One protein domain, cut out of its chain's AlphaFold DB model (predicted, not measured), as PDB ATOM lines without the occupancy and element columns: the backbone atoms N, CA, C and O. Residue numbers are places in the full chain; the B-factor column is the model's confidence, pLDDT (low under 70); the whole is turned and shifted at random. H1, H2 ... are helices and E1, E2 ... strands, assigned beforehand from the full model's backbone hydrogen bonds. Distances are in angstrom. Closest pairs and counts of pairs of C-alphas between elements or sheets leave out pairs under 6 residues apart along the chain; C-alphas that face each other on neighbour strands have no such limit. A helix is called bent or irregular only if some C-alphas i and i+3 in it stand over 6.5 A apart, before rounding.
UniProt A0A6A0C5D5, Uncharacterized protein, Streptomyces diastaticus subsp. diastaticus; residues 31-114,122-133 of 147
ATOM      1  N   ALA A  31     -90.631  71.103 160.702       82.75
ATOM      2  CA  ALA A  31     -89.311  71.685 160.912       82.75
ATOM      3  C   ALA A  31     -88.243  70.606 161.101       82.75
ATOM      4  O   ALA A  31     -88.436  69.646 161.845       82.75
ATOM      5  N   LEU A  32     -87.082  70.795 160.477       81.88
ATOM      6  CA  LEU A  32     -85.883  70.003 160.726       81.88
ATOM      7  C   LEU A  32     -84.781  70.937 161.210       81.88
ATOM      8  O   LEU A  32     -84.355  71.823 160.475       81.88
ATOM      9  N   VAL A  33     -84.309  70.721 162.433       80.31
ATOM     10  CA  VAL A  33     -83.158  71.441 162.972       80.31
ATOM     11  C   VAL A  33     -81.936  70.547 162.846       80.31
ATOM     12  O   VAL A  33     -81.947  69.416 163.318       80.31
ATOM     13  N   ILE A  34     -80.881  71.036 162.203       79.50
ATOM     14  CA  ILE A  34     -79.599  70.336 162.122       79.50
ATOM     15  C   ILE A  34     -78.637  71.090 163.033       79.50
ATOM     16  O   ILE A  34     -78.171  72.164 162.658       79.50
ATOM     17  N   PRO A  35     -78.396  70.614 164.263       75.69
ATOM     18  CA  PRO A  35     -77.340  71.180 165.076       75.69
ATOM     19  C   PRO A  35     -75.972  70.941 164.426       75.69
ATOM     20  O   PRO A  35     -75.531  69.813 164.216       75.69
ATOM     21  N   CYS A  36     -75.293  72.041 164.131       74.69
ATOM     22  CA  CYS A  36     -73.957  72.041 163.560       74.69
ATOM     23  C   CYS A  36     -72.944  72.426 164.634       74.69
ATOM     24  O   CYS A  36     -73.209  73.276 165.489       74.69
ATOM     25  N   TYR A  37     -71.754  71.849 164.553       74.44
ATOM     26  CA  TYR A  37     -70.590  72.343 165.255       74.44
ATOM     27  C   TYR A  37     -69.738  73.178 164.307       74.44
ATOM     28  O   TYR A  37     -69.384  72.757 163.205       74.44
ATOM     29  N   ARG A  38     -69.363  74.374 164.760       76.56
ATOM     30  CA  ARG A  38     -68.335  75.171 164.099       76.56
ATOM     31  C   ARG A  38     -67.070  75.080 164.921       76.56
ATOM     32  O   ARG A  38     -67.074  75.469 166.087       76.56
ATOM     33  N   TRP A  39     -65.989  74.631 164.293       71.56
ATOM     34  CA  TRP A  39     -64.689  74.637 164.939       71.56
ATOM     35  C   TRP A  39     -64.268  76.086 165.219       71.56
ATOM     36  O   TRP A  39     -64.079  76.855 164.269       71.56
ATOM     37  N   PRO A  40     -64.147  76.515 166.489       70.25
ATOM     38  CA  PRO A  40     -63.576  77.822 166.764       70.25
ATOM     39  C   PRO A  40     -62.102  77.785 166.365       70.25
ATOM     40  O   PRO A  40     -61.429  76.770 166.557       70.25
ATOM     41  N   ALA A  41     -61.577  78.887 165.831       71.12
ATOM     42  CA  ALA A  41     -60.138  79.005 165.630       71.12
ATOM     43  C   ALA A  41     -59.449  78.751 166.980       71.12
ATOM     44  O   ALA A  41     -59.654  79.520 167.924       71.12
ATOM     45  N   LEU A  42     -58.683  77.656 167.091       68.56
ATOM     46  CA  LEU A  42     -57.883  77.427 168.288       68.56
ATOM     47  C   LEU A  42     -56.925  78.603 168.393       68.56
ATOM     48  O   LEU A  42     -56.116  78.834 167.496       68.56
ATOM     49  N   LYS A  43     -57.022  79.341 169.493       70.00
ATOM     50  CA  LYS A  43     -55.970  80.257 169.905       70.00
ATOM     51  C   LYS A  43     -55.029  79.411 170.749       70.00
ATOM     52  O   LYS A  43     -55.421  79.071 171.856       70.00
ATOM     53  N   PRO A  44     -53.868  78.979 170.236       66.06
ATOM     54  CA  PRO A  44     -52.969  78.163 171.030       66.06
ATOM     55  C   PRO A  44     -52.409  79.019 172.168       66.06
ATOM     56  O   PRO A  44     -51.477  79.797 171.961       66.06
ATOM     57  N   GLU A  45     -52.960  78.899 173.378       76.06
ATOM     58  CA  GLU A  45     -52.274  79.412 174.555       76.06
ATOM     59  C   GLU A  45     -51.136  78.458 174.923       76.06
ATOM     60  O   GLU A  45     -51.334  77.279 175.199       76.06
ATOM     61  N   ALA A  46     -49.901  78.957 174.914       72.50
ATOM     62  CA  ALA A  46     -48.738  78.133 175.234       72.50
ATOM     63  C   ALA A  46     -48.607  77.838 176.741       72.50
ATOM     64  O   ALA A  46     -47.819  76.973 177.118       72.50
ATOM     65  N   ALA A  47     -49.344  78.551 177.601       78.38
ATOM     66  CA  ALA A  47     -49.253  78.420 179.055       78.38
ATOM     67  C   ALA A  47     -49.792  77.067 179.546       78.38
ATOM     68  O   ALA A  47     -49.062  76.322 180.199       78.38
ATOM     69  N   GLY A  48     -51.009  76.690 179.136       79.00
ATOM     70  CA  GLY A  48     -51.648  75.439 179.563       79.00
ATOM     71  C   GLY A  48     -50.849  74.174 179.207       79.00
ATOM     72  O   GLY A  48     -50.616  73.333 180.082       79.00
ATOM     73  N   PRO A  49     -50.358  74.024 177.960       77.50
ATOM     74  CA  PRO A  49     -49.515  72.895 177.573       77.50
ATOM     75  C   PRO A  49     -48.181  72.843 178.324       77.50
ATOM     76  O   PRO A  49     -47.721  71.750 178.652       77.50
ATOM     77  N   LYS A  50     -47.565  73.999 178.618       80.00
ATOM     78  CA  LYS A  50     -46.308  74.072 179.381       80.00
ATOM     79  C   LYS A  50     -46.512  73.648 180.832       80.00
ATOM     80  O   LYS A  50     -45.788  72.778 181.299       80.00
ATOM     81  N   GLU A  51     -47.524  74.182 181.509       83.94
ATOM     82  CA  GLU A  51     -47.857  73.803 182.889       83.94
ATOM     83  C   GLU A  51     -48.209  72.316 182.998       83.94
ATOM     84  O   GLU A  51     -47.699  71.605 183.865       83.94
ATOM     85  N   SER A  52     -49.002  71.812 182.047       78.81
ATOM     86  CA  SER A  52     -49.334  70.388 181.960       78.81
ATOM     87  C   SER A  52     -48.091  69.524 181.736       78.81
ATOM     88  O   SER A  52     -48.003  68.418 182.269       78.81
ATOM     89  N   ALA A  53     -47.115  70.005 180.959       82.00
ATOM     90  CA  ALA A  53     -45.868  69.289 180.728       82.00
ATOM     91  C   ALA A  53     -44.976  69.240 181.973       82.00
ATOM     92  O   ALA A  53     -44.437  68.177 182.287       82.00
ATOM     93  N   THR A  54     -44.885  70.347 182.710       85.69
ATOM     94  CA  THR A  54     -44.141  70.421 183.971       85.69
ATOM     95  C   THR A  54     -44.769  69.539 185.053       85.69
ATOM     96  O   THR A  54     -44.043  68.874 185.784       85.69
ATOM     97  N   ALA A  55     -46.102  69.469 185.123       85.62
ATOM     98  CA  ALA A  55     -46.807  68.667 186.122       85.62
ATOM     99  C   ALA A  55     -46.832  67.156 185.810       85.62
ATOM    100  O   ALA A  55     -46.772  66.337 186.723       85.62
ATOM    101  N   LEU A  56     -46.948  66.768 184.533       84.31
ATOM    102  CA  LEU A  56     -47.124  65.364 184.129       84.31
ATOM    103  C   LEU A  56     -45.810  64.668 183.733       84.31
ATOM    104  O   LEU A  56     -45.745  63.438 183.731       84.31
ATOM    105  N   GLY A  57     -44.775  65.433 183.378       85.19
ATOM    106  CA  GLY A  57     -43.524  64.922 182.823       85.19
ATOM    107  C   GLY A  57     -43.632  64.518 181.345       85.19
ATOM    108  O   GLY A  57     -44.676  64.068 180.864       85.19
ATOM    109  N   ALA A  58     -42.517  64.635 180.613       76.44
ATOM    110  CA  ALA A  58     -42.469  64.578 179.144       76.44
ATOM    111  C   ALA A  58     -43.162  63.351 178.515       76.44
ATOM    112  O   ALA A  58     -43.863  63.467 177.507       76.44
ATOM    113  N   ALA A  59     -43.020  62.166 179.118       78.75
ATOM    114  CA  ALA A  59     -43.626  60.937 178.603       78.75
ATOM    115  C   ALA A  59     -45.162  60.911 178.741       78.75
ATOM    116  O   ALA A  59     -45.856  60.330 177.900       78.75
ATOM    117  N   ALA A  60     -45.717  61.531 179.785       80.56
ATOM    118  CA  ALA A  60     -47.160  61.606 179.991       80.56
ATOM    119  C   ALA A  60     -47.796  62.734 179.164       80.56
ATOM    120  O   ALA A  60     -48.906  62.551 178.660       80.56
ATOM    121  N   SER A  61     -47.071  63.830 178.921       79.62
ATOM    122  CA  SER A  61     -47.509  64.963 178.084       79.62
ATOM    123  C   SER A  61     -47.769  64.583 176.622       79.62
ATOM    124  O   SER A  61     -48.556  65.233 175.941       79.62
ATOM    125  N   LEU A  62     -47.161  63.497 176.136       80.62
ATOM    126  CA  LEU A  62     -47.378  62.971 174.783       80.62
ATOM    127  C   LEU A  62     -48.616  62.059 174.669       80.62
ATOM    128  O   LEU A  62     -49.059  61.742 173.561       80.62
ATOM    129  N   ARG A  63     -49.203  61.608 175.787       79.81
ATOM    130  CA  ARG A  63     -50.374  60.709 175.765       79.81
ATOM    131  C   ARG A  63     -51.632  61.369 175.181       79.81
ATOM    132  O   ARG A  63     -52.297  60.704 174.381       79.81
ATOM    133  N   PRO A  64     -51.962  62.636 175.508       78.75
ATOM    134  CA  PRO A  64     -53.060  63.356 174.869       78.75
ATOM    135  C   PRO A  64     -52.862  63.492 173.359       78.75
ATOM    136  O   PRO A  64     -53.803  63.236 172.613       78.75
ATOM    137  N   ALA A  65     -51.632  63.753 172.898       78.38
ATOM    138  CA  ALA A  65     -51.321  63.873 171.470       78.38
ATOM    139  C   ALA A  65     -51.700  62.603 170.684       78.38
ATOM    140  O   ALA A  65     -52.304  62.681 169.615       78.38
ATOM    141  N   ARG A  66     -51.466  61.411 171.258       80.12
ATOM    142  CA  ARG A  66     -51.880  60.124 170.656       80.12
ATOM    143  C   ARG A  66     -53.399  59.933 170.580       80.12
ATOM    144  O   ARG A  66     -53.872  59.099 169.815       80.12
ATOM    145  N   ARG A  67     -54.172  60.666 171.386       82.12
ATOM    146  CA  ARG A  67     -55.643  60.619 171.413       82.12
ATOM    147  C   ARG A  67     -56.286  61.899 170.893       82.12
ATOM    148  O   ARG A  67     -57.507  62.004 170.969       82.12
ATOM    149  N   GLN A  68     -55.505  62.815 170.318       80.06
ATOM    150  CA  GLN A  68     -55.953  64.153 169.948       80.06
ATOM    151  C   GLN A  68     -57.220  64.107 169.094       80.06
ATOM    152  O   GLN A  68     -58.231  64.669 169.490       80.06
ATOM    153  N   LYS A  69     -57.224  63.334 167.997       75.12
ATOM    154  CA  LYS A  69     -58.406  63.182 167.125       75.12
ATOM    155  C   LYS A  69     -59.668  62.759 167.888       75.12
ATOM    156  O   LYS A  69     -60.750  63.255 167.611       75.12
ATOM    157  N   ARG A  70     -59.529  61.850 168.859       78.38
ATOM    158  CA  ARG A  70     -60.654  61.360 169.668       78.38
ATOM    159  C   ARG A  70     -61.109  62.386 170.703       78.38
ATOM    160  O   ARG A  70     -62.294  62.459 170.990       78.38
ATOM    161  N   ILE A  71     -60.184  63.131 171.296       79.81
ATOM    162  CA  ILE A  71     -60.519  64.214 172.228       79.81
ATOM    163  C   ILE A  71     -61.294  65.291 171.473       79.81
ATOM    164  O   ILE A  71     -62.370  65.673 171.906       79.81
ATOM    165  N   LEU A  72     -60.791  65.682 170.302       77.12
ATOM    166  CA  LEU A  72     -61.416  66.671 169.439       77.12
ATOM    167  C   LEU A  72     -62.842  66.278 169.026       77.12
ATOM    168  O   LEU A  72     -63.756  67.081 169.190       77.12
ATOM    169  N   SER A  73     -63.067  65.031 168.602       73.25
ATOM    170  CA  SER A  73     -64.422  64.567 168.269       73.25
ATOM    171  C   SER A  73     -65.353  64.464 169.484       73.25
ATOM    172  O   SER A  73     -66.563  64.659 169.373       73.25
ATOM    173  N   LEU A  74     -64.815  64.183 170.676       77.25
ATOM    174  CA  LEU A  74     -65.596  64.221 171.913       77.25
ATOM    175  C   LEU A  74     -65.964  65.654 172.307       77.25
ATOM    176  O   LEU A  74     -67.077  65.867 172.778       77.25
ATOM    177  N   THR A  75     -65.069  66.622 172.102       76.88
ATOM    178  CA  THR A  75     -65.342  68.046 172.336       76.88
ATOM    179  C   THR A  75     -66.488  68.524 171.450       76.88
ATOM    180  O   THR A  75     -67.449  69.106 171.948       76.88
ATOM    181  N   GLU A  76     -66.444  68.176 170.168       73.50
ATOM    182  CA  GLU A  76     -67.512  68.440 169.204       73.50
ATOM    183  C   GLU A  76     -68.866  67.906 169.707       73.50
ATOM    184  O   GLU A  76     -69.809  68.664 169.960       73.50
ATOM    185  N   ALA A  77     -68.925  66.603 170.000       73.19
ATOM    186  CA  ALA A  77     -70.130  65.941 170.486       73.19
ATOM    187  C   ALA A  77     -70.615  66.480 171.841       73.19
ATOM    188  O   ALA A  77     -71.823  66.512 172.089       73.19
ATOM    189  N   SER A  78     -69.697  66.909 172.715       79.38
ATOM    190  CA  SER A  78     -70.015  67.414 174.055       79.38
ATOM    191  C   SER A  78     -70.715  68.764 174.054       79.38
ATOM    192  O   SER A  78     -71.427  69.052 175.007       79.38
ATOM    193  N   SER A  79     -70.558  69.568 173.004       79.31
ATOM    194  CA  SER A  79     -71.270  70.842 172.876       79.31
ATOM    195  C   SER A  79     -72.629  70.648 172.198       79.31
ATOM    196  O   SER A  79     -73.653  71.142 172.672       79.31
ATOM    197  N   VAL A  80     -72.663  69.838 171.136       81.25
ATOM    198  CA  VAL A  80     -73.858  69.656 170.312       81.25
ATOM    199  C   VAL A  80     -74.919  68.801 171.001       81.25
ATOM    200  O   VAL A  80     -76.096  69.158 171.008       81.25
ATOM    201  N   CYS A  81     -74.535  67.680 171.620       82.19
ATOM    202  CA  CYS A  81     -75.501  66.775 172.246       82.19
ATOM    203  C   CYS A  81     -76.344  67.429 173.358       82.19
ATOM    204  O   CYS A  81     -77.562  67.227 173.342       82.19
ATOM    205  N   PRO A  82     -75.777  68.194 174.314       85.00
ATOM    206  CA  PRO A  82     -76.594  68.907 175.293       85.00
ATOM    207  C   PRO A  82     -77.381  70.066 174.669       85.00
ATOM    208  O   PRO A  82     -78.521  70.285 175.068       85.00
ATOM    209  N   GLY A  83     -76.844  70.756 173.654       84.75
ATOM    210  CA  GLY A  83     -77.585  71.788 172.918       84.75
ATOM    211  C   GLY A  83     -78.861  71.240 172.267       84.75
ATOM    212  O   GLY A  83     -79.953  71.764 172.491       84.75
ATOM    213  N   ALA A  84     -78.742  70.118 171.554       83.94
ATOM    214  CA  ALA A  84     -79.874  69.395 170.978       83.94
ATOM    215  C   ALA A  84     -80.879  68.946 172.055       83.94
ATOM    216  O   ALA A  84     -82.086  69.121 171.904       83.94
ATOM    217  N   GLN A  85     -80.403  68.417 173.189       87.06
ATOM    218  CA  GLN A  85     -81.287  68.033 174.300       87.06
ATOM    219  C   GLN A  85     -82.067  69.225 174.867       87.06
ATOM    220  O   GLN A  85     -83.267  69.095 175.111       87.06
ATOM    221  N   ASN A  86     -81.423  70.381 175.032       90.75
ATOM    222  CA  ASN A  86     -82.081  71.596 175.507       90.75
ATOM    223  C   ASN A  86     -83.175  72.058 174.541       90.75
ATOM    224  O   ASN A  86     -84.272  72.402 174.984       90.75
ATOM    225  N   LEU A  87     -82.923  71.990 173.232       85.50
ATOM    226  CA  LEU A  87     -83.921  72.308 172.212       85.50
ATOM    227  C   LEU A  87     -85.147  71.385 172.305       85.50
ATOM    228  O   LEU A  87     -86.280  71.859 172.282       85.50
ATOM    229  N   LEU A  88     -84.939  70.076 172.478       86.12
ATOM    230  CA  LEU A  88     -86.038  69.116 172.640       86.12
ATOM    231  C   LEU A  88     -86.852  69.380 173.910       86.12
ATOM    232  O   LEU A  88     -88.076  69.248 173.901       86.12
ATOM    233  N   LEU A  89     -86.185  69.733 175.013       88.06
ATOM    234  CA  LEU A  89     -86.853  70.082 176.267       88.06
ATOM    235  C   LEU A  89     -87.672  71.370 176.121       88.06
ATOM    236  O   LEU A  89     -88.821  71.407 176.564       88.06
ATOM    237  N   ALA A  90     -87.127  72.386 175.447       89.56
ATOM    238  CA  ALA A  90     -87.837  73.625 175.142       89.56
ATOM    239  C   ALA A  90     -89.056  73.372 174.240       89.56
ATOM    240  O   ALA A  90     -90.163  73.796 174.567       89.56
ATOM    241  N   ALA A  91     -88.893  72.599 173.163       86.25
ATOM    242  CA  ALA A  91     -89.984  72.216 172.270       86.25
ATOM    243  C   ALA A  91     -91.118  71.507 173.032       86.25
ATOM    244  O   ALA A  91     -92.288  71.867 172.898       86.25
ATOM    245  N   ARG A  92     -90.775  70.564 173.918       84.31
ATOM    246  CA  ARG A  92     -91.759  69.869 174.764       84.31
ATOM    247  C   ARG A  92     -92.470  70.803 175.735       84.31
ATOM    248  O   ARG A  92     -93.666  70.639 175.956       84.31
ATOM    249  N   ARG A  93     -91.770  71.794 176.298       87.44
ATOM    250  CA  ARG A  93     -92.382  72.807 177.173       87.44
ATOM    251  C   ARG A  93     -93.434  73.646 176.443       87.44
ATOM    252  O   ARG A  93     -94.392  74.082 177.084       87.44
ATOM    253  N   LEU A  94     -93.255  73.835 175.136       88.19
ATOM    254  CA  LEU A  94     -94.172  74.529 174.230       88.19
ATOM    255  C   LEU A  94     -95.276  73.620 173.658       88.19
ATOM    256  O   LEU A  94     -96.066  74.067 172.835       88.19
ATOM    257  N   GLY A  95     -95.352  72.351 174.076       84.75
ATOM    258  CA  GLY A  95     -96.361  71.403 173.590       84.75
ATOM    259  C   GLY A  95     -96.053  70.791 172.219       84.75
ATOM    260  O   GLY A  95     -96.909  70.116 171.648       84.75
ATOM    261  N   LEU A  96     -94.839  70.983 171.694       84.38
ATOM    262  CA  LEU A  96     -94.402  70.368 170.442       84.38
ATOM    263  C   LEU A  96     -93.913  68.932 170.679       84.38
ATOM    264  O   LEU A  96     -93.271  68.621 171.688       84.38
ATOM    265  N   ALA A  97     -94.168  68.057 169.706       81.81
ATOM    266  CA  ALA A  97     -93.431  66.808 169.585       81.81
ATOM    267  C   ALA A  97     -92.086  67.084 168.921       81.81
ATOM    268  O   ALA A  97     -92.008  67.597 167.807       81.81
ATOM    269  N   ALA A  98     -91.023  66.671 169.598       81.75
ATOM    270  CA  ALA A  98     -89.692  66.647 169.028       81.75
ATOM    271  C   ALA A  98     -88.987  65.353 169.444       81.75
ATOM    272  O   ALA A  98     -89.090  64.899 170.597       81.75
ATOM    273  N   ASP A  99     -88.289  64.759 168.487       79.44
ATOM    274  CA  ASP A  99     -87.460  63.572 168.662       79.44
ATOM    275  C   ASP A  99     -86.149  63.792 167.922       79.44
ATOM    276  O   ASP A  99     -86.103  64.533 166.946       79.44
ATOM    277  N   THR A 100     -85.090  63.125 168.357       78.44
ATOM    278  CA  THR A 100     -83.847  63.176 167.615       78.44
ATOM    279  C   THR A 100     -83.730  62.043 166.622       78.44
ATOM    280  O   THR A 100     -83.844  60.863 166.961       78.44
ATOM    281  N   THR A 101     -83.326  62.388 165.408       74.50
ATOM    282  CA  THR A 101     -82.970  61.410 164.394       74.50
ATOM    283  C   THR A 101     -81.466  61.190 164.312       74.50
ATOM    284  O   THR A 101     -80.645  62.080 164.519       74.50
ATOM    285  N   SER A 102     -81.082  59.962 163.966       67.44
ATOM    286  CA  SER A 102     -79.709  59.633 163.554       67.44
ATOM    287  C   SER A 102     -79.585  59.513 162.030       67.44
ATOM    288  O   SER A 102     -78.579  59.000 161.543       67.44
ATOM    289  N   TRP A 103     -80.611  59.929 161.271       65.50
ATOM    290  CA  TRP A 103     -80.679  59.732 159.819       65.50
ATOM    291  C   TRP A 103     -79.559  60.456 159.077       65.50
ATOM    292  O   TRP A 103     -78.963  59.842 158.200       65.50
ATOM    293  N   ARG A 104     -79.193  61.681 159.480       60.25
ATOM    294  CA  ARG A 104     -78.069  62.431 158.886       60.25
ATOM    295  C   ARG A 104     -76.747  61.670 158.993       60.25
ATOM    296  O   ARG A 104     -76.110  61.466 157.977       60.25
ATOM    297  N   LEU A 105     -76.402  61.113 160.162       60.50
ATOM    298  CA  LEU A 105     -75.188  60.290 160.327       60.50
ATOM    299  C   LEU A 105     -75.168  59.065 159.395       60.50
ATOM    300  O   LEU A 105     -74.111  58.633 158.941       60.50
ATOM    301  N   MET A 106     -76.338  58.484 159.113       58.31
ATOM    302  CA  MET A 106     -76.458  57.381 158.156       58.31
ATOM    303  C   MET A 106     -76.388  57.864 156.701       58.31
ATOM    304  O   MET A 106     -75.892  57.123 155.856       58.31
ATOM    305  N   LEU A 107     -76.864  59.080 156.419       57.09
ATOM    306  CA  LEU A 107     -76.863  59.699 155.096       57.09
ATOM    307  C   LEU A 107     -75.469  60.205 154.702       57.09
ATOM    308  O   LEU A 107     -75.037  59.911 153.597       57.09
ATOM    309  N   GLU A 108     -74.745  60.865 155.609       56.62
ATOM    310  CA  GLU A 108     -73.345  61.287 155.424       56.62
ATOM    311  C   GLU A 108     -72.458  60.085 155.103       56.62
ATOM    312  O   GLU A 108     -71.745  60.049 154.102       56.62
ATOM    313  N   ARG A 109     -72.610  59.009 155.880       54.22
ATOM    314  CA  ARG A 109     -71.887  57.759 155.635       54.22
ATOM    315  C   ARG A 109     -72.263  57.090 154.307       54.22
ATOM    316  O   ARG A 109     -71.448  56.358 153.756       54.22
ATOM    317  N   ALA A 110     -73.492  57.287 153.824       49.47
ATOM    318  CA  ALA A 110     -73.970  56.723 152.563       49.47
ATOM    319  C   ALA A 110     -73.622  57.586 151.338       49.47
ATOM    320  O   ALA A 110     -73.546  57.046 150.238       49.47
ATOM    321  N   ARG A 111     -73.420  58.897 151.517       41.81
ATOM    322  CA  ARG A 111     -73.047  59.843 150.454       41.81
ATOM    323  C   ARG A 111     -71.547  59.848 150.161       41.81
ATOM    324  O   ARG A 111     -71.165  60.222 149.058       41.81
ATOM    325  N   GLY A 112     -70.717  59.384 151.100       42.59
ATOM    326  CA  GLY A 112     -69.263  59.503 150.982       42.59
ATOM    327  C   GLY A 112     -68.817  60.969 151.035       42.59
ATOM    328  O   GLY A 112     -69.643  61.877 151.001       42.59
ATOM    329  N   GLU A 113     -67.505  61.193 151.096       44.09
ATOM    330  CA  GLU A 113     -66.832  62.502 151.235       44.09
ATOM    331  C   GLU A 113     -67.189  63.558 150.152       44.09
ATOM    332  O   GLU A 113     -66.642  64.654 150.163       44.09
ATOM    333  N   GLY A 114     -68.097  63.258 149.211       38.84
ATOM    334  CA  GLY A 114     -68.491  64.118 148.087       38.84
ATOM    335  C   GLY A 114     -69.907  64.705 148.148       38.84
ATOM    336  O   GLY A 114     -70.332  65.363 147.199       38.84
ATOM    337  N   ARG A 122     -68.766  73.756 158.376       54.75
ATOM    338  CA  ARG A 122     -69.435  73.255 159.584       54.75
ATOM    339  C   ARG A 122     -69.560  71.733 159.538       54.75
ATOM    340  O   ARG A 122     -69.903  71.161 158.507       54.75
ATOM    341  N   GLU A 123     -69.303  71.096 160.675       54.78
ATOM    342  CA  GLU A 123     -69.538  69.665 160.868       54.78
ATOM    343  C   GLU A 123     -70.950  69.486 161.443       54.78
ATOM    344  O   GLU A 123     -71.308  70.074 162.468       54.78
ATOM    345  N   ASP A 124     -71.786  68.699 160.772       52.72
ATOM    346  CA  ASP A 124     -73.181  68.505 161.169       52.72
ATOM    347  C   ASP A 124     -73.308  67.329 162.134       52.72
ATOM    348  O   ASP A 124     -73.292  66.154 161.745       52.72
ATOM    349  N   LEU A 125     -73.537  67.626 163.409       51.38
ATOM    350  CA  LEU A 125     -73.801  66.601 164.401       51.38
ATOM    351  C   LEU A 125     -75.286  66.558 164.713       51.38
ATOM    352  O   LEU A 125     -75.744  67.240 165.617       51.38
ATOM    353  N   ARG A 126     -75.984  65.596 164.089       48.59
ATOM    354  CA  ARG A 126     -77.365  65.174 164.423       48.59
ATOM    355  C   ARG A 126     -78.446  66.058 163.785       48.59
ATOM    356  O   ARG A 126     -78.187  67.169 163.360       48.59
ATOM    357  N   GLY A 127     -79.659  65.518 163.650       51.72
ATOM    358  CA  GLY A 127     -80.822  66.250 163.139       51.72
ATOM    359  C   GLY A 127     -82.044  65.999 164.019       51.72
ATOM    360  O   GLY A 127     -82.397  64.841 164.264       51.72
ATOM    361  N   ASP A 128     -82.684  67.061 164.488       52.44
ATOM    362  CA  ASP A 128     -83.865  67.064 165.347       52.44
ATOM    363  C   ASP A 128     -85.097  67.523 164.545       52.44
ATOM    364  O   ASP A 128     -85.276  68.719 164.296       52.44
ATOM    365  N   PRO A 129     -85.955  66.597 164.089       53.66
ATOM    366  CA  PRO A 129     -87.281  66.943 163.590       53.66
ATOM    367  C   PRO A 129     -88.178  67.515 164.702       53.66
ATOM    368  O   PRO A 129     -88.272  66.958 165.799       53.66
ATOM    369  N   GLY A 130     -88.887  68.600 164.391       53.75
ATOM    370  CA  GLY A 130     -89.894  69.235 165.240       53.75
ATOM    371  C   GLY A 130     -91.249  69.331 164.538       53.75
ATOM    372  O   GLY A 130     -91.320  69.659 163.356       53.75
ATOM    373  N   GLY A 131     -92.333  69.057 165.269       55.56
ATOM    374  CA  GLY A 131     -93.707  69.168 164.777       55.56
ATOM    375  C   GLY A 131     -94.769  69.037 165.868       55.56
ATOM    376  O   GLY A 131     -94.464  68.933 167.053       55.56
ATOM    377  N   VAL A 132     -96.046  69.053 165.484       54.12
ATOM    378  CA  VAL A 132     -97.161  68.838 166.422       54.12
ATOM    379  C   VAL A 132     -97.413  67.338 166.578       54.12
ATOM    380  O   VAL A 132     -97.509  66.605 165.594       54.12
ATOM    381  N   ALA A 133     -97.512  66.863 167.822       55.31
ATOM    382  CA  ALA A 133     -97.706  65.447 168.114       55.31
ATOM    383  C   ALA A 133     -99.093  64.977 167.645       55.31
ATOM    384  O   ALA A 133    -100.104  65.399 168.198       55.31
TER     385      ALA A 133
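Overview. This is residues 31 to 114 and 122 to 133 of the 147 residues of an uncharacterized protein of Streptomyces diastaticus subsp. diastaticus (UniProt A0A6A0C5D5). A long bent helix, H2, runs most of the length of a loose, elongated model; at one end the short helix H1 makes a corner with its first arm, H2a, and near the other end a small two-stranded antiparallel ribbon, E1 and E2, lies beside its second arm, H2b. H3 is off to one side, where its residues 109 to 114 stick out, and residues 34 to 46 make a long link from the ribbon to H1. The printed part has 96 residues, with three named helices and two named strands in the order E1, H1, H2, H3, E2, and its class is mostly helix. It is only just loose, close to extended, with a radius of gyration of the C-alphas of 18.5 A and spans of 56 by 35 by 21 A.

Along the chain. E1 is residues 31 to 33, 6.5 A long, beginning at C-alpha 31 (-89.311, 71.685, 160.912). H1 is residues 47 to 56, 14.2 A long. H2, residues 58 to 93, was assigned as one helix by its hydrogen bonds but is bent: C-alphas 66 and 69 are 8.0 A apart. Its arms are H2a, residues 58 to 66, 13.4 A long and irregular, with C-alphas 61 and 64 6.6 A apart, and H2b, residues 69 to 93, 36.7 A long, ending at C-alpha 93 (-92.382, 72.807, 177.173). H3 is residues 103 to 114, 17.5 A long and irregular, with C-alphas 110 and 113 9.3 A apart. E2 is residues 128 to 131, 10.1 A long, ending at C-alpha 131 (-93.707, 69.168, 164.777).

Arrangement. E1 and E2 are antiparallel neighbours at 158 degrees, with N 33 and O 128 2.9 A apart and N 128 and O 33 2.7 A apart, both within hydrogen-bond range. The closest C-alphas of H2b and E2 are those of Ala 84 and Asp 128, 7.3 A apart. H2a and H2b stand at a steep tilt of 55 degrees. H1 and H2a only just touch, only at the corner, with 3 pairs of C-alphas within 8 A, the closest being Ala 53 and Ser 61 at 5.3 A. H2b and H3 are apart. Every O i to N i+4 pair is within hydrogen-bond range in H1, against 20 of 21 in H2b, 6 of 8 in H3 and 1 of 5 in H2a, where 3 of 6 O i to N i+3 pairs are.

Size, cuts and confidence. The C-alphas farthest apart, those of Ala 58 and Ala 133, are 56.3 A apart. Residues 115 to 121 are not printed, and C-alphas 114 and 122 are 14.7 A apart across the cut. The link from E1 to H1 is long, with 13 residues. Mean pLDDT of the printed part is 72.9; residues 42, 44, 102 to 114 and 122 to 133 are under 70.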